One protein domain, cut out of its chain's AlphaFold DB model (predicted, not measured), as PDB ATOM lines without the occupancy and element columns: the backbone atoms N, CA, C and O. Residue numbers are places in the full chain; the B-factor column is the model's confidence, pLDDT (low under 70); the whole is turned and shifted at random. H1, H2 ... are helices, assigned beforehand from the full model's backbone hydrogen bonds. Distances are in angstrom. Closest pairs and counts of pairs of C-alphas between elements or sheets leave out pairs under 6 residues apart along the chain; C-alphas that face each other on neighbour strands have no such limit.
ATOM      1  N   GLU A 339      11.230 -21.854 -13.004       95.88
ATOM      2  CA  GLU A 339      10.547 -23.090 -13.367       95.88
ATOM      3  C   GLU A 339      10.325 -23.285 -14.871       95.88
ATOM      4  O   GLU A 339      10.211 -24.427 -15.328       95.88
ATOM      5  N   GLN A 340      10.311 -22.201 -15.656       97.06
ATOM      6  CA  GLN A 340      10.153 -22.294 -17.108       97.06
ATOM      7  C   GLN A 340      11.293 -23.081 -17.757       97.06
ATOM      8  O   GLN A 340      11.081 -23.737 -18.778       97.06
ATOM      9  N   PHE A 341      12.474 -23.095 -17.129       97.94
ATOM     10  CA  PHE A 341      13.629 -23.833 -17.627       97.94
ATOM     11  C   PHE A 341      13.304 -25.307 -17.845       97.94
ATOM     12  O   PHE A 341      13.680 -25.868 -18.871       97.94
ATOM     13  N   TYR A 342      12.571 -25.944 -16.932       98.06
ATOM     14  CA  TYR A 342      12.244 -27.365 -17.057       98.06
ATOM     15  C   TYR A 342      11.286 -27.613 -18.220       98.06
ATOM     16  O   TYR A 342      11.544 -28.437 -19.097       98.06
ATOM     17  N   THR A 343      10.172 -26.885 -18.232       98.00
ATOM     18  CA  THR A 343       9.060 -27.137 -19.146       98.00
ATOM     19  C   THR A 343       9.389 -26.702 -20.567       98.00
ATOM     20  O   THR A 343       9.147 -27.458 -21.508       98.00
ATOM     21  N   HIS A 344       9.996 -25.530 -20.757       97.81
ATOM     22  CA  HIS A 344      10.370 -25.048 -22.085       97.81
ATOM     23  C   HIS A 344      11.512 -25.864 -22.687       97.81
ATOM     24  O   HIS A 344      11.403 -26.243 -23.856       97.81
ATOM     25  N   SER A 345      12.537 -26.234 -21.905       98.50
ATOM     26  CA  SER A 345      13.602 -27.124 -22.394       98.50
ATOM     27  C   SER A 345      13.027 -28.450 -22.883       98.50
ATOM     28  O   SER A 345      13.261 -28.843 -24.026       98.50
ATOM     29  N   VAL A 346      12.201 -29.110 -22.064       98.75
ATOM     30  CA  VAL A 346      11.599 -30.399 -22.427       98.75
ATOM     31  C   VAL A 346      10.662 -30.263 -23.625       98.75
ATOM     32  O   VAL A 346      10.765 -31.061 -24.552       98.75
ATOM     33  N   LYS A 347       9.791 -29.246 -23.679       98.44
ATOM     34  CA  LYS A 347       8.897 -29.030 -24.833       98.44
ATOM     35  C   LYS A 347       9.679 -28.847 -26.136       98.44
ATOM     36  O   LYS A 347       9.330 -29.464 -27.144       98.44
ATOM     37  N   ILE A 348      10.728 -28.022 -26.123       98.50
ATOM     38  CA  ILE A 348      11.548 -27.735 -27.307       98.50
ATOM     39  C   ILE A 348      12.287 -28.998 -27.766       98.50
ATOM     40  O   ILE A 348      12.210 -29.361 -28.944       98.50
ATOM     41  N   LEU A 349      12.960 -29.690 -26.844       98.81
ATOM     42  CA  LEU A 349      13.777 -30.863 -27.156       98.81
ATOM     43  C   LEU A 349      12.919 -32.080 -27.526       98.81
ATOM     44  O   LEU A 349      13.241 -32.770 -28.487       98.81
ATOM     45  N   ALA A 350      11.781 -32.308 -26.863       98.75
ATOM     46  CA  ALA A 350      10.835 -33.366 -27.230       98.75
ATOM     47  C   ALA A 350      10.226 -33.133 -28.622       98.75
ATOM     48  O   ALA A 350      10.083 -34.069 -29.411       98.75
ATOM     49  N   ARG A 351       9.899 -31.876 -28.961       98.31
ATOM     50  CA  ARG A 351       9.434 -31.511 -30.306       98.31
ATOM     51  C   ARG A 351      10.510 -31.760 -31.358       98.31
ATOM     52  O   ARG A 351      10.173 -32.233 -32.441       98.31
ATOM     53  N   GLN A 352      11.773 -31.454 -31.060       98.69
ATOM     54  CA  GLN A 352      12.886 -31.756 -31.960       98.69
ATOM     55  C   GLN A 352      13.101 -33.266 -32.104       98.69
ATOM     56  O   GLN A 352      13.219 -33.730 -33.231       98.69
ATOM     57  N   TRP A 353      13.050 -34.035 -31.011       98.38
ATOM     58  CA  TRP A 353      13.158 -35.499 -31.033       98.38
ATOM     59  C   TRP A 353      12.122 -36.119 -31.974       98.38
ATOM     60  O   TRP A 353      12.475 -36.881 -32.869       98.38
ATOM     61  N   MET A 354      10.847 -35.741 -31.848       98.12
ATOM     62  CA  MET A 354       9.799 -36.256 -32.739       98.12
ATOM     63  C   MET A 354       9.984 -35.852 -34.213       98.12
ATOM     64  O   MET A 354       9.418 -36.507 -35.087       98.12
ATOM     65  N   ALA A 355      10.717 -34.771 -34.494       97.69
ATOM     66  CA  ALA A 355      10.892 -34.236 -35.840       97.69
ATOM     67  C   ALA A 355      12.145 -34.778 -36.551       97.69
ATOM     68  O   ALA A 355      12.045 -35.232 -37.687       97.69
ATOM     69  N   ASP A 356      13.314 -34.684 -35.915       97.69
ATOM     70  CA  ASP A 356      14.616 -35.087 -36.461       97.69
ATOM     71  C   ASP A 356      15.629 -35.233 -35.310       97.69
ATOM     72  O   ASP A 356      16.008 -34.243 -34.678       97.69
ATOM     73  N   THR A 357      16.070 -36.463 -35.030       96.94
ATOM     74  CA  THR A 357      16.996 -36.766 -33.925       96.94
ATOM     75  C   THR A 357      18.439 -36.355 -34.194       96.94
ATOM     76  O   THR A 357      19.217 -36.241 -33.250       96.94
ATOM     77  N   GLU A 358      18.809 -36.100 -35.449       97.69
ATOM     78  CA  GLU A 358      20.203 -35.844 -35.828       97.69
ATOM     79  C   GLU A 358      20.591 -34.366 -35.697       97.69
ATOM     80  O   GLU A 358      21.774 -34.020 -35.678       97.69
ATOM     81  N   LYS A 359      19.603 -33.468 -35.602       98.31
ATOM     82  CA  LYS A 359      19.815 -32.016 -35.603       98.31
ATOM     83  C   LYS A 359      19.454 -31.379 -34.278       98.31
ATOM     84  O   LYS A 359      18.454 -31.727 -33.657       98.31
ATOM     85  N   ALA A 360      20.246 -30.387 -33.890       98.38
ATOM     86  CA  ALA A 360      19.932 -29.528 -32.759       98.38
ATOM     87  C   ALA A 360      18.591 -28.797 -32.948       98.38
ATOM     88  O   ALA A 360      18.214 -28.393 -34.051       98.38
ATOM     89  N   ALA A 361      17.894 -28.584 -31.837       98.31
ATOM     90  CA  ALA A 361      16.722 -27.740 -31.757       98.31
ATOM     91  C   ALA A 361      17.139 -26.267 -31.855       98.31
ATOM     92  O   ALA A 361      17.807 -25.736 -30.963       98.31
ATOM     93  N   GLU A 362      16.699 -25.587 -32.916       97.44
ATOM     94  CA  GLU A 362      17.026 -24.174 -33.161       97.44
ATOM     95  C   GLU A 362      16.570 -23.259 -32.012       97.44
ATOM     96  O   GLU A 362      17.288 -22.357 -31.585       97.44
ATOM     97  N   HIS A 363      15.398 -23.546 -31.438       96.62
ATOM     98  CA  HIS A 363      14.859 -22.796 -30.303       96.62
ATOM     99  C   HIS A 363      15.579 -23.067 -28.974       96.62
ATOM    100  O   HIS A 363      15.228 -22.439 -27.984       96.62
ATOM    101  N   PHE A 364      16.558 -23.979 -28.925       97.88
ATOM    102  CA  PHE A 364      17.346 -24.273 -27.722       97.88
ATOM    103  C   PHE A 364      18.797 -23.772 -27.802       97.88
ATOM    104  O   PHE A 364      19.548 -23.873 -26.834       97.88
ATOM    105  N   GLN A 365      19.197 -23.173 -28.930       97.62
ATOM    106  CA  GLN A 365      20.559 -22.655 -29.124       97.62
ATOM    107  C   GLN A 365      20.915 -21.534 -28.132       97.62
ATOM    108  O   GLN A 365      22.088 -21.298 -27.851       97.62
ATOM    109  N   TRP A 366      19.912 -20.852 -27.574       95.62
ATOM    110  CA  TRP A 366      20.099 -19.829 -26.548       95.62
ATOM    111  C   TRP A 366      20.758 -20.371 -25.274       95.62
ATOM    112  O   TRP A 366      21.462 -19.605 -24.606       95.62
ATOM    113  N   ALA A 367      20.501 -21.644 -24.946       96.38
ATOM    114  CA  ALA A 367      21.000 -22.321 -23.756       96.38
ATOM    115  C   ALA A 367      22.397 -22.889 -24.015       96.38
ATOM    116  O   ALA A 367      23.335 -22.612 -23.269       96.38
ATOM    117  N   ILE A 368      22.543 -23.628 -25.119       96.75
ATOM    118  CA  ILE A 368      23.816 -24.189 -25.565       96.75
ATOM    119  C   ILE A 368      23.886 -24.216 -27.101       96.75
ATOM    120  O   ILE A 368      23.093 -24.915 -27.742       96.75
ATOM    121  N   PRO A 369      24.842 -23.489 -27.713       96.50
ATOM    122  CA  PRO A 369      25.129 -23.621 -29.133       96.50
ATOM    123  C   PRO A 369      25.630 -25.033 -29.464       96.50
ATOM    124  O   PRO A 369      26.704 -25.432 -29.016       96.50
ATOM    125  N   ALA A 370      24.865 -25.785 -30.252       97.81
ATOM    126  CA  ALA A 370      25.135 -27.189 -30.563       97.81
ATOM    127  C   ALA A 370      24.706 -27.554 -31.991       97.81
ATOM    128  O   ALA A 370      23.891 -26.864 -32.612       97.81
ATOM    129  N   LYS A 371      25.249 -28.656 -32.523       97.88
ATOM    130  CA  LYS A 371      24.920 -29.150 -33.871       97.88
ATOM    131  C   LYS A 371      23.875 -30.256 -33.840       97.88
ATOM    132  O   LYS A 371      23.091 -30.376 -34.781       97.88
ATOM    133  N   THR A 372      23.857 -31.040 -32.770       98.62
ATOM    134  CA  THR A 372      23.014 -32.231 -32.633       98.62
ATOM    135  C   THR A 372      22.055 -32.114 -31.455       98.62
ATOM    136  O   THR A 372      22.307 -31.380 -30.498       98.62
ATOM    137  N   LEU A 373      20.950 -32.862 -31.516       98.69
ATOM    138  CA  LEU A 373      20.020 -32.972 -30.392       98.69
ATOM    139  C   LEU A 373      20.681 -33.652 -29.183       98.69
ATOM    140  O   LEU A 373      20.452 -33.238 -28.049       98.69
ATOM    141  N   HIS A 374      21.540 -34.644 -29.435       98.69
ATOM    142  CA  HIS A 374      22.304 -35.352 -28.408       98.69
ATOM    143  C   HIS A 374      23.105 -34.391 -27.519       98.69
ATOM    144  O   HIS A 374      22.967 -34.419 -26.300       98.69
ATOM    145  N   GLU A 375      23.893 -33.490 -28.118       98.69
ATOM    146  CA  GLU A 375      24.683 -32.494 -27.379       98.69
ATOM    147  C   GLU A 375      23.806 -31.620 -26.467       98.69
ATOM    148  O   GLU A 375      24.175 -31.342 -25.327       98.69
ATOM    149  N   GLN A 376      22.624 -31.218 -26.946       98.81
ATOM    150  CA  GLN A 376      21.699 -30.382 -26.178       98.81
ATOM    151  C   GLN A 376      21.060 -31.133 -25.006       98.81
ATOM    152  O   GLN A 376      20.952 -30.576 -23.912       98.81
ATOM    153  N   ILE A 377      20.651 -32.387 -25.212       98.88
ATOM    154  CA  ILE A 377      20.051 -33.207 -24.152       98.88
ATOM    155  C   ILE A 377      21.103 -33.591 -23.103       98.88
ATOM    156  O   ILE A 377      20.820 -33.490 -21.911       98.88
ATOM    157  N   CYS A 378      22.324 -33.946 -23.514       98.62
ATOM    158  CA  CYS A 378      23.432 -34.209 -22.590       98.62
ATOM    159  C   CYS A 378      23.765 -32.977 -21.741       98.62
ATOM    160  O   CYS A 378      23.893 -33.087 -20.523       98.62
ATOM    161  N   TRP A 379      23.816 -31.788 -22.349       98.62
ATOM    162  CA  TRP A 379      24.009 -30.546 -21.601       98.62
ATOM    163  C   TRP A 379      22.884 -30.298 -20.585       98.62
ATOM    164  O   TRP A 379      23.157 -29.918 -19.448       98.62
ATOM    165  N   LEU A 380      21.619 -30.535 -20.957       98.75
ATOM    166  CA  LEU A 380      20.493 -30.384 -20.030       98.75
ATOM    167  C   LEU A 380      20.607 -31.365 -18.851       98.75
ATOM    168  O   LEU A 380      20.416 -30.968 -17.702       98.75
ATOM    169  N   ASP A 381      20.953 -32.622 -19.126       98.50
ATOM    170  CA  ASP A 381      21.150 -33.665 -18.114       98.50
ATOM    171  C   ASP A 381      22.253 -33.293 -17.106       98.50
ATOM    172  O   ASP A 381      22.059 -33.391 -15.893       98.50
ATOM    173  N   GLU A 382      23.376 -32.752 -17.588       98.06
ATOM    174  CA  GLU A 382      24.458 -32.245 -16.734       98.06
ATOM    175  C   GLU A 382      23.989 -31.123 -15.797       98.06
ATOM    176  O   GLU A 382      24.359 -31.098 -14.620       98.06
ATOM    177  N   ARG A 383      23.140 -30.204 -16.279       98.00
ATOM    178  CA  ARG A 383      22.596 -29.101 -15.460       98.00
ATOM    179  C   ARG A 383      21.610 -29.584 -14.398       98.00
ATOM    180  O   ARG A 383      21.467 -28.936 -13.359       98.00
ATOM    181  N   LEU A 384      20.953 -30.715 -14.644       97.56
ATOM    182  CA  LEU A 384      19.987 -31.344 -13.741       97.56
ATOM    183  C   LEU A 384      20.633 -32.302 -12.730       97.56
ATOM    184  O   LEU A 384      19.963 -32.721 -11.782       97.56
ATOM    185  N   ALA A 385      21.912 -32.648 -12.898       96.44
ATOM    186  CA  ALA A 385      22.594 -33.649 -12.086       96.44
ATOM    187  C   ALA A 385      22.440 -33.384 -10.573       96.44
ATOM    188  O   ALA A 385      22.868 -32.359 -10.039       96.44
ATOM    189  N   GLY A 386      21.795 -34.322  -9.870       96.31
ATOM    190  CA  GLY A 386      21.547 -34.254  -8.425       96.31
ATOM    191  C   GLY A 386      20.487 -33.239  -7.975       96.31
ATOM    192  O   GLY A 386      20.176 -33.186  -6.785       96.31
ATOM    193  N   LYS A 387      19.896 -32.454  -8.887       97.62
ATOM    194  CA  LYS A 387      18.958 -31.374  -8.539       97.62
ATOM    195  C   LYS A 387      17.612 -31.885  -8.046       97.62
ATOM    196  O   LYS A 387      17.130 -31.373  -7.041       97.62
ATOM    197  N   ALA A 388      17.052 -32.924  -8.669       97.62
ATOM    198  CA  ALA A 388      15.816 -33.546  -8.187       97.62
ATOM    199  C   ALA A 388      15.968 -34.050  -6.738       97.62
ATOM    200  O   ALA A 388      15.159 -33.710  -5.885       97.62
ATOM    201  N   TYR A 389      17.061 -34.755  -6.425       97.94
ATOM    202  CA  TYR A 389      17.350 -35.209  -5.058       97.94
ATOM    203  C   TYR A 389      17.548 -34.043  -4.074       97.94
ATOM    204  O   TYR A 389      17.036 -34.067  -2.959       97.94
ATOM    205  N   GLY A 390      18.271 -32.994  -4.482       98.19
ATOM    206  CA  GLY A 390      18.457 -31.802  -3.651       98.19
ATOM    207  C   GLY A 390      17.135 -31.107  -3.311       98.19
ATOM    208  O   GLY A 390      16.911 -30.744  -2.156       98.19
ATOM    209  N   TYR A 391      16.244 -30.969  -4.295       98.44
ATOM    210  CA  TYR A 391      14.915 -30.403  -4.084       98.44
ATOM    211  C   TYR A 391      13.991 -31.319  -3.283       98.44
ATOM    212  O   TYR A 391      13.225 -30.808  -2.480       98.44
ATOM    213  N   GLU A 392      14.098 -32.640  -3.421       98.31
ATOM    214  CA  GLU A 392      13.368 -33.600  -2.583       98.31
ATOM    215  C   GLU A 392      13.727 -33.433  -1.102       98.31
ATOM    216  O   GLU A 392      12.849 -33.308  -0.255       98.31
ATOM    217  N   LYS A 393      15.023 -33.331  -0.781       98.38
ATOM    218  CA  LYS A 393      15.465 -33.060   0.595       98.38
ATOM    219  C   LYS A 393      15.032 -31.695   1.089       98.38
ATOM    220  O   LYS A 393      14.651 -31.547   2.245       98.38
ATOM    221  N   TYR A 394      15.048 -30.700   0.211       98.31
ATOM    222  CA  TYR A 394      14.530 -29.390   0.560       98.31
ATOM    223  C   TYR A 394      13.030 -29.405   0.838       98.31
ATOM    224  O   TYR A 394      12.582 -28.809   1.812       98.31
ATOM    225  N   LEU A 395      12.279 -30.158   0.054       98.00
ATOM    226  CA  LEU A 395      10.861 -30.337   0.253       98.00
ATOM    227  C   LEU A 395      10.548 -31.045   1.579       98.00
ATOM    228  O   LEU A 395       9.719 -30.551   2.339       98.00
ATOM    229  N   GLU A 396      11.258 -32.134   1.895       97.88
ATOM    230  CA  GLU A 396      11.140 -32.840   3.181       97.88
ATOM    231  C   GLU A 396      11.388 -31.900   4.377       97.88
ATOM    232  O   GLU A 396      10.716 -32.001   5.404       97.88
ATOM    233  N   ASP A 397      12.352 -30.981   4.258       97.62
ATOM    234  CA  ASP A 397      12.634 -29.983   5.292       97.62
ATOM    235  C   ASP A 397      11.515 -28.938   5.390       97.62
ATOM    236  O   ASP A 397      11.073 -28.630   6.495       97.62
ATOM    237  N   CYS A 398      11.009 -28.434   4.257       97.19
ATOM    238  CA  CYS A 398       9.886 -27.496   4.230       97.19
ATOM    239  C   CYS A 398       8.639 -28.074   4.911       97.19
ATOM    240  O   CYS A 398       8.047 -27.422   5.771       97.19
ATOM    241  N   GLU A 399       8.251 -29.299   4.552       95.81
ATOM    242  CA  GLU A 399       7.059 -29.961   5.094       95.81
ATOM    243  C   GLU A 399       7.194 -30.292   6.586       95.81
ATOM    244  O   GLU A 399       6.201 -30.286   7.314       95.81
ATOM    245  N   ARG A 400       8.417 -30.561   7.055       96.38
ATOM    246  CA  ARG A 400       8.698 -30.892   8.456       96.38
ATOM    247  C   ARG A 400       8.826 -29.661   9.350       96.38
ATOM    248  O   ARG A 400       8.359 -29.697  10.486       96.38
ATOM    249  N   GLU A 401       9.516 -28.623   8.887       95.56
ATOM    250  CA  GLU A 401       9.964 -27.508   9.732       95.56
ATOM    251  C   GLU A 401       9.028 -26.298   9.699       95.56
ATOM    252  O   GLU A 401       8.971 -25.568  10.686       95.56
ATOM    253  N   ALA A 402       8.289 -26.087   8.604       93.44
ATOM    254  CA  ALA A 402       7.356 -24.965   8.473       93.44
ATOM    255  C   ALA A 402       6.119 -25.342   7.624       93.44
ATOM    256  O   ALA A 402       5.980 -24.883   6.484       93.44
ATOM    257  N   PRO A 403       5.196 -26.175   8.152       92.12
ATOM    258  CA  PRO A 403       4.015 -26.644   7.419       92.12
ATOM    259  C   PRO A 403       3.117 -25.523   6.874       92.12
ATOM    260  O   PRO A 403       2.467 -25.692   5.845       92.12
ATOM    261  N   GLU A 404       3.086 -24.359   7.527       91.19
ATOM    262  CA  GLU A 404       2.351 -23.169   7.081       91.19
ATOM    263  C   GLU A 404       2.857 -22.571   5.759       91.19
ATOM    264  O   GLU A 404       2.142 -21.791   5.128       91.19
ATOM    265  N   LEU A 405       4.051 -22.957   5.295       94.31
ATOM    266  CA  LEU A 405       4.568 -22.575   3.980       94.31
ATOM    267  C   LEU A 405       3.977 -23.405   2.829       94.31
ATOM    268  O   LEU A 405       4.372 -23.191   1.679       94.31
ATOM    269  N   SER A 406       3.047 -24.337   3.108       93.38
ATOM    270  CA  SER A 406       2.515 -25.308   2.135       93.38
ATOM    271  C   SER A 406       2.103 -24.670   0.811       93.38
ATOM    272  O   SER A 406       2.453 -25.173  -0.253       93.38
ATOM    273  N   ASP A 407       1.413 -23.530   0.881       91.75
ATOM    274  CA  ASP A 407       0.816 -22.870  -0.282       91.75
ATOM    275  C   ASP A 407       1.670 -21.680  -0.774       91.75
ATOM    276  O   ASP A 407       1.258 -20.956  -1.685       91.75
ATOM    277  N   THR A 408       2.847 -21.455  -0.172       93.62
ATOM    278  CA  THR A 408       3.777 -20.363  -0.500       93.62
ATOM    279  C   THR A 408       5.126 -20.899  -0.984       93.62
ATOM    280  O   THR A 408       5.279 -21.173  -2.172       93.62
ATOM    281  N   LEU A 409       6.126 -21.024  -0.110       97.31
ATOM    282  CA  LEU A 409       7.466 -21.484  -0.473       97.31
ATOM    283  C   LEU A 409       7.469 -22.981  -0.799       97.31
ATOM    284  O   LEU A 409       8.047 -23.374  -1.806       97.31
ATOM    285  N   THR A 410       6.792 -23.806   0.002       97.88
ATOM    286  CA  THR A 410       6.780 -25.268  -0.172       97.88
ATOM    287  C   THR A 410       6.184 -25.665  -1.520       97.88
ATOM    288  O   THR A 410       6.724 -26.543  -2.185       97.88
ATOM    289  N   LEU A 411       5.130 -24.974  -1.977       98.12
ATOM    290  CA  LEU A 411       4.584 -25.157  -3.325       98.12
ATOM    291  C   LEU A 411       5.646 -24.899  -4.402       98.12
ATOM    292  O   LEU A 411       5.803 -25.701  -5.313       98.12
ATOM    293  N   GLN A 412       6.411 -23.814  -4.290       98.12
ATOM    294  CA  GLN A 412       7.464 -23.495  -5.261       98.12
ATOM    295  C   GLN A 412       8.574 -24.555  -5.253       98.12
ATOM    296  O   GLN A 412       9.050 -24.964  -6.311       98.12
ATOM    297  N   VAL A 413       8.940 -25.069  -4.075       98.50
ATOM    298  CA  VAL A 413       9.901 -26.175  -3.942       98.50
ATOM    299  C   VAL A 413       9.365 -27.461  -4.588       98.50
ATOM    300  O   VAL A 413      10.110 -28.118  -5.316       98.50
ATOM    301  N   TRP A 414       8.076 -27.781  -4.419       98.44
ATOM    302  CA  TRP A 414       7.397 -28.874  -5.134       98.44
ATOM    303  C   TRP A 414       7.513 -28.726  -6.656       98.44
ATOM    304  O   TRP A 414       7.838 -29.690  -7.351       98.44
ATOM    305  N   LEU A 415       7.277 -27.522  -7.181       98.56
ATOM    306  CA  LEU A 415       7.346 -27.233  -8.615       98.56
ATOM    307  C   LEU A 415       8.761 -27.396  -9.181       98.56
ATOM    308  O   LEU A 415       8.931 -27.984 -10.251       98.56
ATOM    309  N   HIS A 416       9.785 -26.947  -8.451       98.56
ATOM    310  CA  HIS A 416      11.175 -27.186  -8.832       98.56
ATOM    311  C   HIS A 416      11.559 -28.667  -8.750       98.56
ATOM    312  O   HIS A 416      12.220 -29.166  -9.663       98.56
ATOM    313  N   TYR A 417      11.133 -29.378  -7.701       98.75
ATOM    314  CA  TYR A 417      11.365 -30.816  -7.555       98.75
ATOM    315  C   TYR A 417      10.790 -31.593  -8.741       98.75
ATOM    316  O   TYR A 417      11.528 -32.297  -9.429       98.75
ATOM    317  N   LEU A 418       9.496 -31.421  -9.013       98.75
ATOM    318  CA  LEU A 418       8.788 -32.147 -10.067       98.75
ATOM    319  C   LEU A 418       9.267 -31.740 -11.464       98.75
ATOM    320  O   LEU A 418       9.398 -32.598 -12.335       98.75
ATOM    321  N   GLY A 419       9.600 -30.462 -11.670       98.56
ATOM    322  CA  GLY A 419      10.227 -29.990 -12.903       98.56
ATOM    323  C   GLY A 419      11.594 -30.635 -13.152       98.56
ATOM    324  O   GLY A 419      11.840 -31.147 -14.246       98.56
ATOM    325  N   CYS A 420      12.461 -30.684 -12.131       98.56
ATOM    326  CA  CYS A 420      13.751 -31.374 -12.216       98.56
ATOM    327  C   CYS A 420      13.567 -32.873 -12.461       98.56
ATOM    328  O   CYS A 420      14.206 -33.427 -13.350       98.56
ATOM    329  N   LEU A 421      12.689 -33.524 -11.695       98.75
ATOM    330  CA  LEU A 421      12.412 -34.955 -11.795       98.75
ATOM    331  C   LEU A 421      11.916 -35.323 -13.199       98.75
ATOM    332  O   LEU A 421      12.440 -36.248 -13.820       98.75
ATOM    333  N   GLY A 422      10.954 -34.559 -13.724       98.75
ATOM    334  CA  GLY A 422      10.420 -34.749 -15.067       98.75
ATOM    335  C   GLY A 422      11.479 -34.569 -16.153       98.75
ATOM    336  O   GLY A 422      11.602 -35.410 -17.044       98.75
ATOM    337  N   ALA A 423      12.295 -33.517 -16.059       98.81
ATOM    338  CA  ALA A 423      13.368 -33.272 -17.018       98.81
ATOM    339  C   ALA A 423      14.486 -34.335 -16.944       98.81
ATOM    340  O   ALA A 423      14.978 -34.773 -17.982       98.81
ATOM    341  N   THR A 424      14.840 -34.826 -15.751       98.81
ATOM    342  CA  THR A 424      15.800 -35.931 -15.578       98.81
ATOM    343  C   THR A 424      15.284 -37.226 -16.206       98.81
ATOM    344  O   THR A 424      16.024 -37.899 -16.924       98.81
ATOM    345  N   HIS A 425      14.011 -37.569 -15.991       98.88
ATOM    346  CA  HIS A 425      13.388 -38.726 -16.637       98.88
ATOM    347  C   HIS A 425      13.365 -38.589 -18.169       98.88
ATOM    348  O   HIS A 425      13.653 -39.552 -18.877       98.88
ATOM    349  N   PHE A 426      13.116 -37.384 -18.694       98.94
ATOM    350  CA  PHE A 426      13.207 -37.101 -20.129       98.94
ATOM    351  C   PHE A 426      14.623 -37.342 -20.687       98.94
ATOM    352  O   PHE A 426      14.774 -38.058 -21.678       98.94
ATOM    353  N   CYS A 427      15.667 -36.818 -20.035       98.88
ATOM    354  CA  CYS A 427      17.056 -37.048 -20.453       98.88
ATOM    355  C   CYS A 427      17.449 -38.532 -20.367       98.88
ATOM    356  O   CYS A 427      18.138 -39.058 -21.245       98.88
ATOM    357  N   ARG A 428      16.968 -39.246 -19.343       98.75
ATOM    358  CA  ARG A 428      17.198 -40.688 -19.204       98.75
ATOM    359  C   ARG A 428      16.509 -41.493 -20.305       98.75
ATOM    360  O   ARG A 428      17.119 -42.425 -20.829       98.75
ATOM    361  N   ALA A 429      15.285 -41.126 -20.680       98.81
ATOM    362  CA  ALA A 429      14.575 -41.744 -21.796       98.81
ATOM    363  C   ALA A 429      15.361 -41.603 -23.108       98.81
ATOM    364  O   ALA A 429      15.490 -42.576 -23.851       98.81
ATOM    365  N   TRP A 430      15.932 -40.422 -23.367       98.62
ATOM    366  CA  TRP A 430      16.793 -40.193 -24.530       98.62
ATOM    367  C   TRP A 430      18.003 -41.132 -24.545       98.62
ATOM    368  O   TRP A 430      18.216 -41.843 -25.524       98.62
ATOM    369  N   ARG A 431      18.743 -41.211 -23.433       98.50
ATOM    370  CA  ARG A 431      19.921 -42.084 -23.321       98.50
ATOM    371  C   ARG A 431      19.584 -43.555 -23.573       98.50
ATOM    372  O   ARG A 431      20.252 -44.219 -24.356       98.50
ATOM    373  N   LEU A 432      18.513 -44.055 -22.953       98.50
ATOM    374  CA  LEU A 432      18.047 -45.432 -23.152       98.50
ATOM    375  C   LEU A 432      17.667 -45.696 -24.610       98.50
ATOM    376  O   LEU A 432      17.956 -46.765 -25.144       98.50
ATOM    377  N   ARG A 433      17.061 -44.714 -25.278       96.69
ATOM    378  CA  ARG A 433      16.738 -44.809 -26.701       96.69
ATOM    379  C   ARG A 433      17.999 -44.914 -27.562       96.69
ATOM    380  O   ARG A 433      18.025 -45.736 -28.472       96.69
ATOM    381  N   GLU A 434      19.049 -44.154 -27.267       96.44
ATOM    382  CA  GLU A 434      20.342 -44.269 -27.967       96.44
ATOM    383  C   GLU A 434      21.039 -45.615 -27.730       96.44
ATOM    384  O   GLU A 434      21.713 -46.139 -28.615       96.44
ATOM    385  N   GLU A 435      20.821 -46.217 -26.563       96.94
ATOM    386  CA  GLU A 435      21.304 -47.556 -26.217       96.94
ATOM    387  C   GLU A 435      20.447 -48.692 -26.819       96.94
ATOM    388  O   GLU A 435      20.778 -49.863 -26.649       96.94
ATOM    389  N   ASN A 436      19.391 -48.372 -27.580       95.06
ATOM    390  CA  ASN A 436      18.397 -49.309 -28.130       95.06
ATOM    391  C   ASN A 436      17.532 -50.025 -27.069       95.06
ATOM    392  O   ASN A 436      16.988 -51.102 -27.320       95.06
ATOM    393  N   HIS A 437      17.345 -49.410 -25.902       96.44
ATOM    394  CA  HIS A 437      16.450 -49.857 -24.828       96.44
ATOM    395  C   HIS A 437      15.088 -49.144 -24.920       96.44
ATOM    396  O   HIS A 437      14.739 -48.291 -24.102       96.44
ATOM    397  N   GLY A 438      14.325 -49.444 -25.979       95.56
ATOM    398  CA  GLY A 438      13.095 -48.713 -26.322       95.56
ATOM    399  C   GLY A 438      11.962 -48.827 -25.290       95.56
ATOM    400  O   GLY A 438      11.278 -47.837 -25.032       95.56
ATOM    401  N   LEU A 439      11.779 -49.998 -24.671       95.69
ATOM    402  CA  LEU A 439      10.732 -50.220 -23.663       95.69
ATOM    403  C   LEU A 439      11.017 -49.421 -22.383       95.69
ATOM    404  O   LEU A 439      10.131 -48.792 -21.805       95.69
ATOM    405  N   GLU A 440      12.273 -49.408 -21.954       97.06
ATOM    406  CA  GLU A 440      12.739 -48.638 -20.810       97.06
ATOM    407  C   GLU A 440      12.689 -47.134 -21.106       97.06
ATOM    408  O   GLU A 440      12.260 -46.359 -20.252       97.06
ATOM    409  N   ALA A 441      13.051 -46.715 -22.325       98.38
ATOM    410  CA  ALA A 441      12.905 -45.329 -22.768       98.38
ATOM    411  C   ALA A 441      11.438 -44.871 -22.738       98.38
ATOM    412  O   ALA A 441      11.140 -43.775 -22.264       98.38
ATOM    413  N   PHE A 442      10.510 -45.723 -23.190       98.12
ATOM    414  CA  PHE A 442       9.071 -45.478 -23.104       98.12
ATOM    415  C   PHE A 442       8.622 -45.277 -21.651       98.12
ATOM    416  O   PHE A 442       7.907 -44.320 -21.343       98.12
ATOM    417  N   TYR A 443       9.073 -46.148 -20.746       97.69
ATOM    418  CA  TYR A 443       8.728 -46.076 -19.330       97.69
ATOM    419  C   TYR A 443       9.266 -44.804 -18.660       97.69
ATOM    420  O   TYR A 443       8.528 -44.115 -17.959       97.69
ATOM    421  N   GLU A 444      10.526 -44.444 -18.913       98.56
ATOM    422  CA  GLU A 444      11.129 -43.206 -18.404       98.56
ATOM    423  C   GLU A 444      10.433 -41.959 -18.972       98.56
ATOM    424  O   GLU A 444      10.153 -41.018 -18.233       98.56
ATOM    425  N   CYS A 445      10.037 -41.970 -20.249       98.69
ATOM    426  CA  CYS A 445       9.241 -40.890 -20.834       98.69
ATOM    427  C   CYS A 445       7.862 -40.755 -20.156       98.69
ATOM    428  O   CYS A 445       7.394 -39.641 -19.912       98.69
ATOM    429  N   GLY A 446       7.240 -41.874 -19.772       98.12
ATOM    430  CA  GLY A 446       6.009 -41.869 -18.982       98.12
ATOM    431  C   GLY A 446       6.191 -41.317 -17.567       98.12
ATOM    432  O   GLY A 446       5.360 -40.532 -17.115       98.12
ATOM    433  N   LEU A 447       7.300 -41.637 -16.888       98.50
ATOM    434  CA  LEU A 447       7.638 -41.033 -15.590       98.50
ATOM    435  C   LEU A 447       7.862 -39.520 -15.714       98.50
ATOM    436  O   LEU A 447       7.421 -38.765 -14.848       98.50
ATOM    437  N   ALA A 448       8.477 -39.067 -16.811       98.75
ATOM    438  CA  ALA A 448       8.609 -37.646 -17.102       98.75
ATOM    439  C   ALA A 448       7.234 -36.973 -17.240       98.75
ATOM    440  O   ALA A 448       6.971 -35.952 -16.603       98.75
ATOM    441  N   ALA A 449       6.337 -37.563 -18.039       98.44
ATOM    442  CA  ALA A 449       4.983 -37.053 -18.236       98.44
ATOM    443  C   ALA A 449       4.186 -37.009 -16.920       98.44
ATOM    444  O   ALA A 449       3.466 -36.042 -16.665       98.44
ATOM    445  N   GLU A 450       4.347 -38.028 -16.073       98.00
ATOM    446  CA  GLU A 450       3.722 -38.108 -14.755       98.00
ATOM    447  C   GLU A 450       4.177 -36.974 -13.830       98.00
ATOM    448  O   GLU A 450       3.330 -36.297 -13.252       98.00
ATOM    449  N   ALA A 451       5.487 -36.715 -13.742       98.56
ATOM    450  CA  ALA A 451       6.044 -35.678 -12.874       98.56
ATOM    451  C   ALA A 451       5.530 -34.273 -13.238       98.56
ATOM    452  O   ALA A 451       5.111 -33.513 -12.366       98.56
ATOM    453  N   PHE A 452       5.484 -33.933 -14.532       98.62
ATOM    454  CA  PHE A 452       4.920 -32.651 -14.969       98.62
ATOM    455  C   PHE A 452       3.400 -32.571 -14.754       98.62
ATOM    456  O   PHE A 452       2.884 -31.505 -14.420       98.62
ATOM    457  N   ALA A 453       2.662 -33.676 -14.899       98.00
ATOM    458  CA  ALA A 453       1.233 -33.694 -14.585       98.00
ATOM    459  C   ALA A 453       0.967 -33.532 -13.080       98.00
ATOM    460  O   ALA A 453       0.001 -32.880 -12.689       98.00
ATOM    461  N   GLU A 454       1.833 -34.094 -12.241       98.06
ATOM    462  CA  GLU A 454       1.781 -33.919 -10.793       98.06
ATOM    463  C   GLU A 454       2.105 -32.477 -10.384       98.06
ATOM    464  O   GLU A 454       1.488 -31.966  -9.455       98.06
ATOM    465  N   ALA A 455       2.986 -31.774 -11.105       98.19
ATOM    466  CA  ALA A 455       3.248 -30.355 -10.854       98.19
ATOM    467  C   ALA A 455       1.994 -29.489 -11.084       98.19
ATOM    468  O   ALA A 455       1.660 -28.657 -10.239       98.19
ATOM    469  N   ASP A 456       1.242 -29.738 -12.168       97.56
ATOM    470  CA  ASP A 456      -0.074 -29.106 -12.376       97.56
ATOM    471  C   ASP A 456      -1.041 -29.466 -11.241       97.56
ATOM    472  O   ASP A 456      -1.712 -28.582 -10.712       97.56
ATOM    473  N   GLN A 457      -1.077 -30.729 -10.800       96.62
ATOM    474  CA  GLN A 457      -1.910 -31.142  -9.668       96.62
ATOM    475  C   GLN A 457      -1.539 -30.401  -8.372       96.62
ATOM    476  O   GLN A 457      -2.440 -29.949  -7.664       96.62
ATOM    477  N   LYS A 458      -0.248 -30.217  -8.069       97.19
ATOM    478  CA  LYS A 458       0.209 -29.492  -6.872       97.19
ATOM    479  C   LYS A 458      -0.250 -28.038  -6.863       97.19
ATOM    480  O   LYS A 458      -0.646 -27.543  -5.809       97.19
ATOM    481  N   LEU A 459      -0.295 -27.382  -8.024       96.62
ATOM    482  CA  LEU A 459      -0.911 -26.058  -8.142       96.62
ATOM    483  C   LEU A 459      -2.394 -26.091  -7.762       96.62
ATOM    484  O   LEU A 459      -2.825 -25.246  -6.984       96.62
ATOM    485  N   ARG A 460      -3.164 -27.083  -8.243       95.00
ATOM    486  CA  ARG A 460      -4.591 -27.248  -7.883       95.00
ATOM    487  C   ARG A 460      -4.790 -27.488  -6.393       95.00
ATOM    488  O   ARG A 460      -5.697 -26.932  -5.786       95.00
ATOM    489  N   GLU A 461      -3.943 -28.312  -5.786       95.06
ATOM    490  CA  GLU A 461      -4.021 -28.651  -4.359       95.06
ATOM    491  C   GLU A 461      -3.749 -27.446  -3.439       95.06
ATOM    492  O   GLU A 461      -4.224 -27.422  -2.296       95.06
ATOM    493  N   ALA A 462      -3.023 -26.441  -3.939       94.38
ATOM    494  CA  ALA A 462      -2.739 -25.186  -3.245       94.38
ATOM    495  C   ALA A 462      -3.854 -24.125  -3.386       94.38
ATOM    496  O   ALA A 462      -3.806 -23.084  -2.724       94.38
ATOM    497  N   GLU A 463      -4.880 -24.365  -4.208       93.44
ATOM    498  CA  GLU A 463      -6.022 -23.461  -4.418       93.44
ATOM    499  C   GLU A 463      -7.048 -23.566  -3.267       93.44
ATOM    500  O   GLU A 463      -8.188 -24.010  -3.441       93.44
ATOM    501  N   ARG A 464      -6.642 -23.170  -2.054       91.38
ATOM    502  CA  ARG A 464      -7.446 -23.289  -0.824       91.38
ATOM    503  C   ARG A 464      -8.106 -21.973  -0.416       91.38
ATOM    504  O   ARG A 464      -7.546 -20.891  -0.584       91.38
ATOM    505  N   GLY A 465      -9.288 -22.064   0.199       92.81
ATOM    506  CA  GLY A 465     -10.009 -20.902   0.727       92.81
ATOM    507  C   GLY A 465     -10.288 -19.861  -0.360       92.81
ATOM    508  O   GLY A 465     -10.860 -20.193  -1.397       92.81
ATOM    509  N   ILE A 466      -9.853 -18.618  -0.133       93.25
ATOM    510  CA  ILE A 466     -10.002 -17.533  -1.114       93.25
ATOM    511  C   ILE A 466      -9.199 -17.781  -2.396       93.25
ATOM    512  O   ILE A 466      -9.514 -17.189  -3.412       93.25
ATOM    513  N   TRP A 467      -8.200 -18.667  -2.399       94.25
ATOM    514  CA  TRP A 467      -7.338 -18.931  -3.560       94.25
ATOM    515  C   TRP A 467      -7.883 -19.991  -4.515       94.25
ATOM    516  O   TRP A 467      -7.176 -20.428  -5.423       94.25
ATOM    517  N   LYS A 468      -9.129 -20.426  -4.317       93.00
ATOM    518  CA  LYS A 468      -9.788 -21.368  -5.220       93.00
ATOM    519  C   LYS A 468      -9.707 -20.862  -6.671       93.00
ATOM    520  O   LYS A 468     -10.019 -19.702  -6.925       93.00
ATOM    521  N   ASN A 469      -9.326 -21.739  -7.604       92.44
ATOM    522  CA  ASN A 469      -9.173 -21.461  -9.041       92.44
ATOM    523  C   ASN A 469      -8.080 -20.438  -9.429       92.44
ATOM    524  O   ASN A 469      -8.022 -20.040 -10.592       92.44
ATOM    525  N   PHE A 470      -7.211 -20.000  -8.511       95.31
ATOM    526  CA  PHE A 470      -6.187 -18.990  -8.816       95.31
ATOM    527  C   PHE A 470      -5.249 -19.404  -9.966       95.31
ATOM    528  O   PHE A 470      -4.963 -18.617 -10.864       95.31
ATOM    529  N   TYR A 471      -4.822 -20.663  -9.990       95.31
ATOM    530  CA  TYR A 471      -3.965 -21.234 -11.024       95.31
ATOM    531  C   TYR A 471      -4.771 -21.878 -12.161       95.31
ATOM    532  O   TYR A 471      -4.176 -22.537 -13.014       95.31
ATOM    533  N   GLN A 472      -6.115 -21.781 -12.204       92.25
ATOM    534  CA  GLN A 472      -7.007 -22.488 -13.160       92.25
ATOM    535  C   GLN A 472      -6.505 -22.448 -14.610       92.25
ATOM    536  O   GLN A 472      -6.607 -23.436 -15.342       92.25
ATOM    537  N   TYR A 473      -5.921 -21.315 -14.984       91.94
ATOM    538  CA  TYR A 473      -5.442 -21.007 -16.323       91.94
ATOM    539  C   TYR A 473      -3.912 -20.944 -16.413       91.94
ATOM    540  O   TYR A 473      -3.389 -20.190 -17.223       91.94
ATOM    541  N   GLU A 474      -3.193 -21.702 -15.576       94.06
ATOM    542  CA  GLU A 474      -1.735 -21.866 -15.673       94.06
ATOM    543  C   GLU A 474      -1.320 -22.180 -17.115       94.06
ATOM    544  O   GLU A 474      -1.731 -23.188 -17.692       94.06
ATOM    545  N   CYS A 475      -0.560 -21.254 -17.696       93.06
ATOM    546  CA  CYS A 475      -0.083 -21.293 -19.075       93.06
ATOM    547  C   CYS A 475       1.331 -20.714 -19.228       93.06
ATOM    548  O   CYS A 475       1.793 -20.542 -20.353       93.06
ATOM    549  N   PHE A 476       1.990 -20.357 -18.123       93.25
ATOM    550  CA  PHE A 476       3.305 -19.728 -18.138       93.25
ATOM    551  C   PHE A 476       4.398 -20.777 -17.995       93.25
ATOM    552  O   PHE A 476       5.222 -20.936 -18.891       93.25
ATOM    553  N   ALA A 477       4.382 -21.541 -16.904       92.88
ATOM    554  CA  ALA A 477       5.225 -22.719 -16.778       92.88
ATOM    555  C   ALA A 477       4.707 -23.832 -17.699       92.88
ATOM    556  O   ALA A 477       5.494 -24.513 -18.353       92.88
ATOM    557  N   ASP A 478       3.386 -23.961 -17.830       94.94
ATOM    558  CA  ASP A 478       2.706 -24.830 -18.786       94.94
ATOM    559  C   ASP A 478       3.016 -26.327 -18.561       94.94
ATOM    560  O   ASP A 478       3.323 -27.113 -19.471       94.94
ATOM    561  N   TYR A 479       2.943 -26.726 -17.288       97.31
ATOM    562  CA  TYR A 479       3.215 -28.083 -16.801       97.31
ATOM    563  C   TYR A 479       2.313 -29.130 -17.455       97.31
ATOM    564  O   TYR A 479       2.776 -30.145 -17.986       97.31
ATOM    565  N   LYS A 480       1.010 -28.845 -17.480       96.19
ATOM    566  CA  LYS A 480      -0.014 -29.708 -18.069       96.19
ATOM    567  C   LYS A 480       0.255 -29.991 -19.546       96.19
ATOM    568  O   LYS A 480       0.111 -31.131 -19.991       96.19
ATOM    569  N   PHE A 481       0.620 -28.973 -20.323       97.00
ATOM    570  CA  PHE A 481       0.898 -29.172 -21.741       97.00
ATOM    571  C   PHE A 481       2.251 -29.846 -21.961       97.00
ATOM    572  O   PHE A 481       2.365 -30.684 -22.853       97.00
ATOM    573  N   THR A 482       3.248 -29.583 -21.113       98.19
ATOM    574  CA  THR A 482       4.522 -30.322 -21.128       98.19
ATOM    575  C   THR A 482       4.292 -31.824 -20.928       98.19
ATOM    576  O   THR A 482       4.785 -32.630 -21.718       98.19
ATOM    577  N   ALA A 483       3.453 -32.211 -19.960       98.12
ATOM    578  CA  ALA A 483       3.037 -33.602 -19.768       98.12
ATOM    579  C   ALA A 483       2.330 -34.183 -21.009       98.12
ATOM    580  O   ALA A 483       2.594 -35.315 -21.415       98.12
ATOM    581  N   HIS A 484       1.464 -33.399 -21.662       96.75
ATOM    582  CA  HIS A 484       0.806 -33.807 -22.907       96.75
ATOM    583  C   HIS A 484       1.797 -34.027 -24.067       96.75
ATOM    584  O   HIS A 484       1.670 -35.007 -24.802       96.75
ATOM    585  N   ILE A 485       2.797 -33.155 -24.229       98.00
ATOM    586  CA  ILE A 485       3.851 -33.321 -25.240       98.00
ATOM    587  C   ILE A 485       4.654 -34.600 -24.982       98.00
ATOM    588  O   ILE A 485       4.907 -35.355 -25.920       98.00
ATOM    589  N   LEU A 486       4.993 -34.889 -23.726       98.56
ATOM    590  CA  LEU A 486       5.691 -36.121 -23.360       98.56
ATOM    591  C   LEU A 486       4.847 -37.372 -23.622       98.56
ATOM    592  O   LEU A 486       5.364 -38.336 -24.175       98.56
ATOM    593  N   LYS A 487       3.534 -37.343 -23.357       96.31
ATOM    594  CA  LYS A 487       2.629 -38.440 -23.747       96.31
ATOM    595  C   LYS A 487       2.673 -38.721 -25.254       96.31
ATOM    596  O   LYS A 487       2.656 -39.875 -25.667       96.31
ATOM    597  N   ARG A 488       2.759 -37.683 -26.092       96.94
ATOM    598  CA  ARG A 488       2.923 -37.858 -27.548       96.94
ATOM    599  C   ARG A 488       4.282 -38.461 -27.902       96.94
ATOM    600  O   ARG A 488       4.353 -39.327 -28.770       96.94
ATOM    601  N   LEU A 489       5.342 -38.033 -27.216       98.44
ATOM    602  CA  LEU A 489       6.677 -38.598 -27.385       98.44
ATOM    603  C   LEU A 489       6.724 -40.083 -26.985       98.44
ATOM    604  O   LEU A 489       7.372 -40.858 -27.678       98.44
ATOM    605  N   MET A 490       5.989 -40.508 -25.950       97.50
ATOM    606  CA  MET A 490       5.845 -41.932 -25.613       97.50
ATOM    607  C   MET A 490       5.312 -42.743 -26.799       97.50
ATOM    608  O   MET A 490       5.877 -43.785 -27.120       97.50
ATOM    609  N   GLY A 491       4.271 -42.245 -27.480       95.88
ATOM    610  CA  GLY A 491       3.744 -42.874 -28.695       95.88
ATOM    611  C   GLY A 491       4.809 -42.989 -29.785       95.88
ATOM    612  O   GLY A 491       5.003 -44.061 -30.347       95.88
ATOM    613  N   ARG A 492       5.597 -41.927 -29.999       96.81
ATOM    614  CA  ARG A 492       6.717 -41.952 -30.949       96.81
ATOM    615  C   ARG A 492       7.793 -42.985 -30.579       96.81
ATOM    616  O   ARG A 492       8.284 -43.684 -31.459       96.81
ATOM    617  N   ILE A 493       8.166 -43.089 -29.302       97.50
ATOM    618  CA  ILE A 493       9.143 -44.086 -28.830       97.50
ATOM    619  C   ILE A 493       8.604 -45.504 -29.051       97.50
ATOM    620  O   ILE A 493       9.342 -46.395 -29.466       97.50
ATOM    621  N   ARG A 494       7.307 -45.713 -28.813       95.31
ATOM    622  CA  ARG A 494       6.643 -46.995 -29.046       95.31
ATOM    623  C   ARG A 494       6.590 -47.365 -30.528       95.31
ATOM    624  O   ARG A 494       6.899 -48.503 -30.872       95.31
ATOM    625  N   ASP A 495       6.276 -46.406 -31.398       94.62
ATOM    626  CA  ASP A 495       6.327 -46.583 -32.854       94.62
ATOM    627  C   ASP A 495       7.721 -47.029 -33.317       94.62
ATOM    628  O   ASP A 495       7.838 -47.944 -34.131       94.62
ATOM    629  N   GLU A 496       8.782 -46.414 -32.783       93.62
ATOM    630  CA  GLU A 496      10.174 -46.781 -33.086       93.62
ATOM    631  C   GLU A 496      10.557 -48.166 -32.530       93.62
ATOM    632  O   GLU A 496      11.367 -48.867 -33.134       93.62
ATOM    633  N   GLY A 497       9.994 -48.560 -31.386       91.38
ATOM    634  CA  GLY A 497      10.403 -49.754 -30.647       91.38
ATOM    635  C   GLY A 497       9.656 -51.048 -30.985       91.38
ATOM    636  O   GLY A 497      10.259 -52.124 -30.965       91.38
ATOM    637  N   GLU A 498       8.357 -50.979 -31.283       90.38
ATOM    638  CA  GLU A 498       7.534 -52.158 -31.604       90.38
ATOM    639  C   GLU A 498       6.559 -51.971 -32.779       90.38
ATOM    640  O   GLU A 498       5.806 -52.897 -33.106       90.38
ATOM    641  N   GLY A 499       6.584 -50.814 -33.447       88.56
ATOM    642  CA  GLY A 499       5.851 -50.609 -34.693       88.56
ATOM    643  C   GLY A 499       6.387 -51.493 -35.835       88.56
ATOM    644  O   GLY A 499       7.559 -51.884 -35.834       88.56
ATOM    645  N   PRO A 500       5.556 -51.836 -36.837       90.56
ATOM    646  CA  PRO A 500       4.154 -51.443 -37.008       90.56
ATOM    647  C   PRO A 500       3.141 -52.416 -36.371       90.56
ATOM    648  O   PRO A 500       1.941 -52.232 -36.561       90.56
ATOM    649  N   ASP A 501       3.592 -53.465 -35.673       87.62
ATOM    650  CA  ASP A 501       2.704 -54.546 -35.217       87.62
ATOM    651  C   ASP A 501       2.207 -54.375 -33.766       87.62
ATOM    652  O   ASP A 501       1.180 -54.945 -33.414       87.62
ATOM    653  N   TYR A 502       2.918 -53.618 -32.919       87.69
ATOM    654  CA  TYR A 502       2.499 -53.170 -31.572       87.69
ATOM    655  C   TYR A 502       2.124 -54.243 -30.528       87.69
ATOM    656  O   TYR A 502       1.509 -53.924 -29.509       87.69
ATOM    657  N   TYR A 503       2.489 -55.510 -30.740       85.56
ATOM    658  CA  TYR A 503       2.161 -56.599 -29.806       85.56
ATOM    659  C   TYR A 503       3.353 -57.090 -28.974       85.56
ATOM    660  O   TYR A 503       3.162 -57.829 -28.005       85.56
ATOM    661  N   ARG A 504       4.594 -56.755 -29.350       87.75
ATOM    662  CA  ARG A 504       5.794 -57.407 -28.796       87.75
ATOM    663  C   ARG A 504       6.021 -57.033 -27.339       87.75
ATOM    664  O   ARG A 504       6.304 -57.914 -26.527       87.75
ATOM    665  N   TRP A 505       5.875 -55.758 -26.996       90.62
ATOM    666  CA  TRP A 505       6.050 -55.299 -25.622       90.62
ATOM    667  C   TRP A 505       4.892 -55.756 -24.732       90.62
ATOM    668  O   TRP A 505       5.122 -56.215 -23.614       90.62
ATOM    669  N   GLN A 506       3.659 -55.739 -25.249       86.44
ATOM    670  CA  GLN A 506       2.488 -56.272 -24.543       86.44
ATOM    671  C   GLN A 506       2.610 -57.782 -24.281       86.44
ATOM    672  O   GLN A 506       2.281 -58.246 -23.188       86.44
ATOM    673  N   MET A 507       3.136 -58.550 -25.240       83.06
ATOM    674  CA  MET A 507       3.420 -59.975 -25.068       83.06
ATOM    675  C   MET A 507       4.510 -60.212 -24.016       83.06
ATOM    676  O   MET A 507       4.347 -61.074 -23.155       83.06
ATOM    677  N   LEU A 508       5.600 -59.438 -24.046       84.50
ATOM    678  CA  LEU A 508       6.658 -59.515 -23.034       84.50
ATOM    679  C   LEU A 508       6.102 -59.255 -21.627       84.50
ATOM    680  O   LEU A 508       6.387 -60.020 -20.705       84.50
ATOM    681  N   LEU A 509       5.244 -58.245 -21.486       83.25
ATOM    682  CA  LEU A 509       4.576 -57.926 -20.229       83.25
ATOM    683  C   LEU A 509       3.646 -59.059 -19.765       83.25
ATOM    684  O   LEU A 509       3.727 -59.499 -18.620       83.25
ATOM    685  N   TYR A 510       2.819 -59.607 -20.661       80.44
ATOM    686  CA  TYR A 510       1.962 -60.759 -20.353       80.44
ATOM    687  C   TYR A 510       2.772 -61.986 -19.909       80.44
ATOM    688  O   TYR A 510       2.381 -62.696 -18.977       80.44
ATOM    689  N   ASN A 511       3.919 -62.230 -20.544       80.06
ATOM    690  CA  ASN A 511       4.815 -63.327 -20.188       80.06
ATOM    691  C   ASN A 511       5.407 -63.143 -18.793       80.06
ATOM    692  O   ASN A 511       5.445 -64.104 -18.026       80.06
ATOM    693  N   GLN A 512       5.835 -61.925 -18.460       80.81
ATOM    694  CA  GLN A 512       6.359 -61.594 -17.134       80.81
ATOM    695  C   GLN A 512       5.294 -61.739 -16.042       80.81
ATOM    696  O   GLN A 512       5.600 -62.218 -14.954       80.81
ATOM    697  N   GLU A 513       4.039 -61.396 -16.333       78.56
ATOM    698  CA  GLU A 513       2.949 -61.494 -15.358       78.56
ATOM    699  C   GLU A 513       2.400 -62.914 -15.172       78.56
ATOM    700  O   GLU A 513       1.991 -63.281 -14.070       78.56
ATOM    701  N   THR A 514       2.341 -63.716 -16.239       76.75
ATOM    702  CA  THR A 514       1.636 -65.013 -16.221       76.75
ATOM    703  C   THR A 514       2.552 -66.231 -16.282       76.75
ATOM    704  O   THR A 514       2.104 -67.338 -15.978       76.75
ATOM    705  N   GLY A 515       3.806 -66.064 -16.713       73.81
ATOM    706  CA  GLY A 515       4.748 -67.159 -16.956       73.81
ATOM    707  C   GLY A 515       4.370 -68.079 -18.126       73.81
ATOM    708  O   GLY A 515       4.953 -69.154 -18.258       73.81
ATOM    709  N   LYS A 516       3.390 -67.705 -18.967       63.94
ATOM    710  CA  LYS A 516       2.796 -68.589 -19.994       63.94
ATOM    711  C   LYS A 516       3.503 -68.619 -21.364       63.94
ATOM    712  O   LYS A 516       3.008 -69.298 -22.260       63.94
ATOM    713  N   GLY A 517       4.674 -67.994 -21.512       60.72
ATOM    714  CA  GLY A 517       5.485 -68.033 -22.744       60.72
ATOM    715  C   GLY A 517       4.897 -67.247 -23.930       60.72
ATOM    716  O   GLY A 517       3.773 -66.766 -23.859       60.72
ATOM    717  N   GLU A 518       5.668 -67.118 -25.019       57.09
ATOM    718  CA  GLU A 518       5.386 -66.289 -26.213       57.09
ATOM    719  C   GLU A 518       4.156 -66.744 -27.020       57.09
ATOM    720  O   GLU A 518       4.258 -67.315 -28.105       57.09
ATOM    721  N   ILE A 519       2.965 -66.485 -26.493       58.88
ATOM    722  CA  ILE A 519       1.715 -66.632 -27.232       58.88
ATOM    723  C   ILE A 519       1.308 -65.240 -27.707       58.88
ATOM    724  O   ILE A 519       1.059 -64.352 -26.890       58.88
ATOM    725  N   ILE A 520       1.195 -65.056 -29.026       59.59
ATOM    726  CA  ILE A 520       0.483 -63.905 -29.591       59.59
ATOM    727  C   ILE A 520      -0.970 -64.032 -29.130       59.59
ATOM    728  O   ILE A 520      -1.721 -64.887 -29.605       59.59
ATOM    729  N   THR A 521      -1.349 -63.241 -28.134       56.22
ATOM    730  CA  THR A 521      -2.690 -63.279 -27.563       56.22
ATOM    731  C   THR A 521      -3.575 -62.296 -28.322       56.22
ATOM    732  O   THR A 521      -3.613 -61.113 -28.026       56.22
ATOM    733  N   ASN A 522      -4.365 -62.795 -29.275       63.56
ATOM    734  CA  ASN A 522      -5.465 -62.026 -29.883       63.56
ATOM    735  C   ASN A 522      -6.707 -61.990 -28.963       63.56
ATOM    736  O   ASN A 522      -7.840 -62.025 -29.440       63.56
ATOM    737  N   LEU A 523      -6.496 -62.052 -27.645       63.62
ATOM    738  CA  LEU A 523      -7.558 -62.136 -26.640       63.62
ATOM    739  C   LEU A 523      -7.969 -60.753 -26.127       63.62
ATOM    740  O   LEU A 523      -9.124 -60.578 -25.750       63.62
ATOM    741  N   ASP A 524      -7.043 -59.792 -26.160       70.56
ATOM    742  CA  ASP A 524      -7.220 -58.438 -25.641       70.56
ATOM    743  C   ASP A 524      -6.979 -57.392 -26.739       70.56
ATOM    744  O   ASP A 524      -6.304 -57.647 -27.739       70.56
ATOM    745  N   ASN A 525      -7.515 -56.189 -26.532       82.38
ATOM    746  CA  ASN A 525      -7.190 -55.037 -27.369       82.38
ATOM    747  C   ASN A 525      -5.713 -54.642 -27.195       82.38
ATOM    748  O   ASN A 525      -5.108 -54.868 -26.140       82.38
ATOM    749  N   HIS A 526      -5.151 -53.992 -28.217       84.12
ATOM    750  CA  HIS A 526      -3.872 -53.301 -28.071       84.12
ATOM    751  C   HIS A 526      -4.007 -52.230 -26.994       84.12
ATOM    752  O   HIS A 526      -4.924 -51.410 -27.045       84.12
ATOM    753  N   MET A 527      -3.091 -52.248 -26.029       89.00
ATOM    754  CA  MET A 527      -3.050 -51.223 -24.992       89.00
ATOM    755  C   MET A 527      -2.666 -49.884 -25.603       89.00
ATOM    756  O   MET A 527      -1.762 -49.829 -26.434       89.00
ATOM    757  N   THR A 528      -3.307 -48.808 -25.166       90.94
ATOM    758  CA  THR A 528      -2.822 -47.436 -25.360       90.94
ATOM    759  C   THR A 528      -1.536 -47.202 -24.564       90.94
ATOM    760  O   THR A 528      -1.194 -47.969 -23.660       90.94
ATOM    761  N   GLU A 529      -0.824 -46.112 -24.846       92.12
ATOM    762  CA  GLU A 529       0.400 -45.743 -24.123       92.12
ATOM    763  C   GLU A 529       0.122 -45.569 -22.622       92.12
ATOM    764  O   GLU A 529       0.924 -45.977 -21.786       92.12
ATOM    765  N   ALA A 530      -1.037 -45.003 -22.268       91.69
ATOM    766  CA  ALA A 530      -1.430 -44.796 -20.877       91.69
ATOM    767  C   ALA A 530      -1.687 -46.128 -20.151       91.69
ATOM    768  O   ALA A 530      -1.144 -46.353 -19.070       91.69
ATOM    769  N   GLU A 531      -2.470 -47.030 -20.751       91.25
ATOM    770  CA  GLU A 531      -2.750 -48.354 -20.175       91.25
ATOM    771  C   GLU A 531      -1.467 -49.173 -20.014       91.25
ATOM    772  O   GLU A 531      -1.237 -49.781 -18.965       91.25
ATOM    773  N   PHE A 532      -0.607 -49.150 -21.036       91.44
ATOM    774  CA  PHE A 532       0.648 -49.886 -21.023       91.44
ATOM    775  C   PHE A 532       1.610 -49.348 -19.956       91.44
ATOM    776  O   PHE A 532       2.158 -50.123 -19.170       91.44
ATOM    777  N   PHE A 533       1.754 -48.024 -19.849       93.81
ATOM    778  CA  PHE A 533       2.571 -47.386 -18.815       93.81
ATOM    779  C   PHE A 533       2.098 -47.713 -17.393       93.81
ATOM    780  O   PHE A 533       2.914 -48.085 -16.546       93.81
ATOM    781  N   LEU A 534       0.790 -47.630 -17.124       91.44
ATOM    782  CA  LEU A 534       0.236 -47.954 -15.805       91.44
ATOM    783  C   LEU A 534       0.497 -49.420 -15.431       91.44
ATOM    784  O   LEU A 534       0.893 -49.711 -14.300       91.44
ATOM    785  N   ARG A 535       0.375 -50.343 -16.392       89.56
ATOM    786  CA  ARG A 535       0.679 -51.761 -16.166       89.56
ATOM    787  C   ARG A 535       2.172 -52.003 -15.907       89.56
ATOM    788  O   ARG A 535       2.509 -52.754 -14.992       89.56
ATOM    789  N   LEU A 536       3.070 -51.313 -16.619       91.12
ATOM    790  CA  LEU A 536       4.514 -51.344 -16.334       91.12
ATOM    791  C   LEU A 536       4.837 -50.819 -14.929       91.12
ATOM    792  O   LEU A 536       5.627 -51.434 -14.211       91.12
ATOM    793  N   LYS A 537       4.207 -49.722 -14.484       91.50
ATOM    794  CA  LYS A 537       4.395 -49.210 -13.114       91.50
ATOM    795  C   LYS A 537       4.036 -50.251 -12.058       91.50
ATOM    796  O   LYS A 537       4.799 -50.438 -11.107       91.50
ATOM    797  N   LYS A 538       2.922 -50.957 -12.256       88.06
ATOM    798  CA  LYS A 538       2.482 -52.038 -11.371       88.06
ATOM    799  C   LYS A 538       3.503 -53.171 -11.295       88.06
ATOM    800  O   LYS A 538       3.812 -53.638 -10.198       88.06
ATOM    801  N   LEU A 539       4.053 -53.581 -12.439       85.88
ATOM    802  CA  LEU A 539       5.104 -54.598 -12.504       85.88
ATOM    803  C   LEU A 539       6.369 -54.158 -11.747       85.88
ATOM    804  O   LEU A 539       6.973 -54.951 -11.033       85.88
ATOM    805  N   HIS A 540       6.738 -52.881 -11.848       85.94
ATOM    806  CA  HIS A 540       7.867 -52.300 -11.118       85.94
ATOM    807  C   HIS A 540       7.568 -51.981  -9.641       85.94
ATOM    808  O   HIS A 540       8.387 -51.329  -8.992       85.94
ATOM    809  N   HIS A 541       6.421 -52.417  -9.105       83.00
ATOM    810  CA  HIS A 541       5.975 -52.141  -7.736       83.00
ATOM    811  C   HIS A 541       5.975 -50.644  -7.375       83.00
ATOM    812  O   HIS A 541       6.196 -50.276  -6.221       83.00
TER     813      HIS A 541
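AT A GLANCE: This is residues 339 to 541 of the 554 residues of the protein "Glucuronidase" of Hungatella hathewayi (UniProt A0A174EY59). Five helices, H1, H2, H4, H5 and H6, make an up-and-down bundle, each running against the one before it, with the long H4 and H5 side by side in its middle. H3 and H4 fold back on each other at one end, while H7 and H8 lie toward the other end, crosswise to H5 and H6. The printed part has 203 residues, with eight named helices, H1 to H8 in order along the chain, and no named strand; the class is all helix, with 135 residues in helices. It is compact, with a radius of gyration of the C-alphas of 18.6 A, and spans 55 by 42 by 30 A.

HOW THE PARTS SIT: H1, residues 340 to 355, and H2, residues 373 to 384, form a helical hairpin, closest at the C-alphas of Leu 349 and Ile 377, 7.3 A. H2 and H3, residues 387 to 401, meet only through their link. H4, residues 409 to 434, is the hub and touches four helices. It forms a hairpin with H3, opposite ways at a shallow tilt of 25 degrees, closest at the C-alphas of Tyr 391 and Tyr 417, 5.0 A. With residues 419 to 426 alone it touches H1, where the C-alphas of Tyr 342 and Gly 419 are 5.3 A apart. With residues 420 to 430 alone it touches H2 at a tilt of 37 degrees, only just steep; the closest C-alphas, of Asp 381 and Cys 427, are 5.8 A apart. H4 and H5, residues 438 to 461, form a hairpin at a shallow tilt of 13 degrees, the C-alphas of Gly 422 and Ala 448 being closest at 4.0 A. H5 and H6, residues 479 to 498, form another at 14 degrees, closest at the C-alphas of Ala 449 and Ala 483, 4.2 A. H6 also touches H1, the same way, with the C-alphas of Lys 347 and Thr 482 closest at 5.9 A. H8, residues 529 to 539, is about perpendicular to H5 at 83 degrees and only just touches it, with 3 pairs of C-alphas within 8 A, the closest being Tyr 443 and Phe 533 at 6.3 A. H7, residues 504 to 514, only just touches H8, with 3 such pairs; the closest C-alphas, of Gln 506 and Phe 532, are 7.5 A apart. In H1 to H8 every O i to N i+4 pair is within hydrogen-bond range.

IN THESE COORDINATES: H1 begins at C-alpha 340 (10.153, -22.294, -17.108) and is 22.2 A long; H2 is 16.7 A and H3 20.7 A. H4, 38.0 A, ends at C-alpha 434 (20.342, -44.269, -27.967). H5 is 34.3 A and H6 28.6 A. H7 and H8 are 15.3 A each, and H8 ends at C-alpha 539 (5.104, -54.598, -12.504).

THE WHOLE: The C-alphas of Ile 466 and Gly 517, the two farthest apart, are 57.1 A apart. The printed part has no cut. The links H1 to H2, H5 to H6 and H7 to H8 are long. The mean pLDDT of the printed part is 93.6; residues 516 to 523 are under 70.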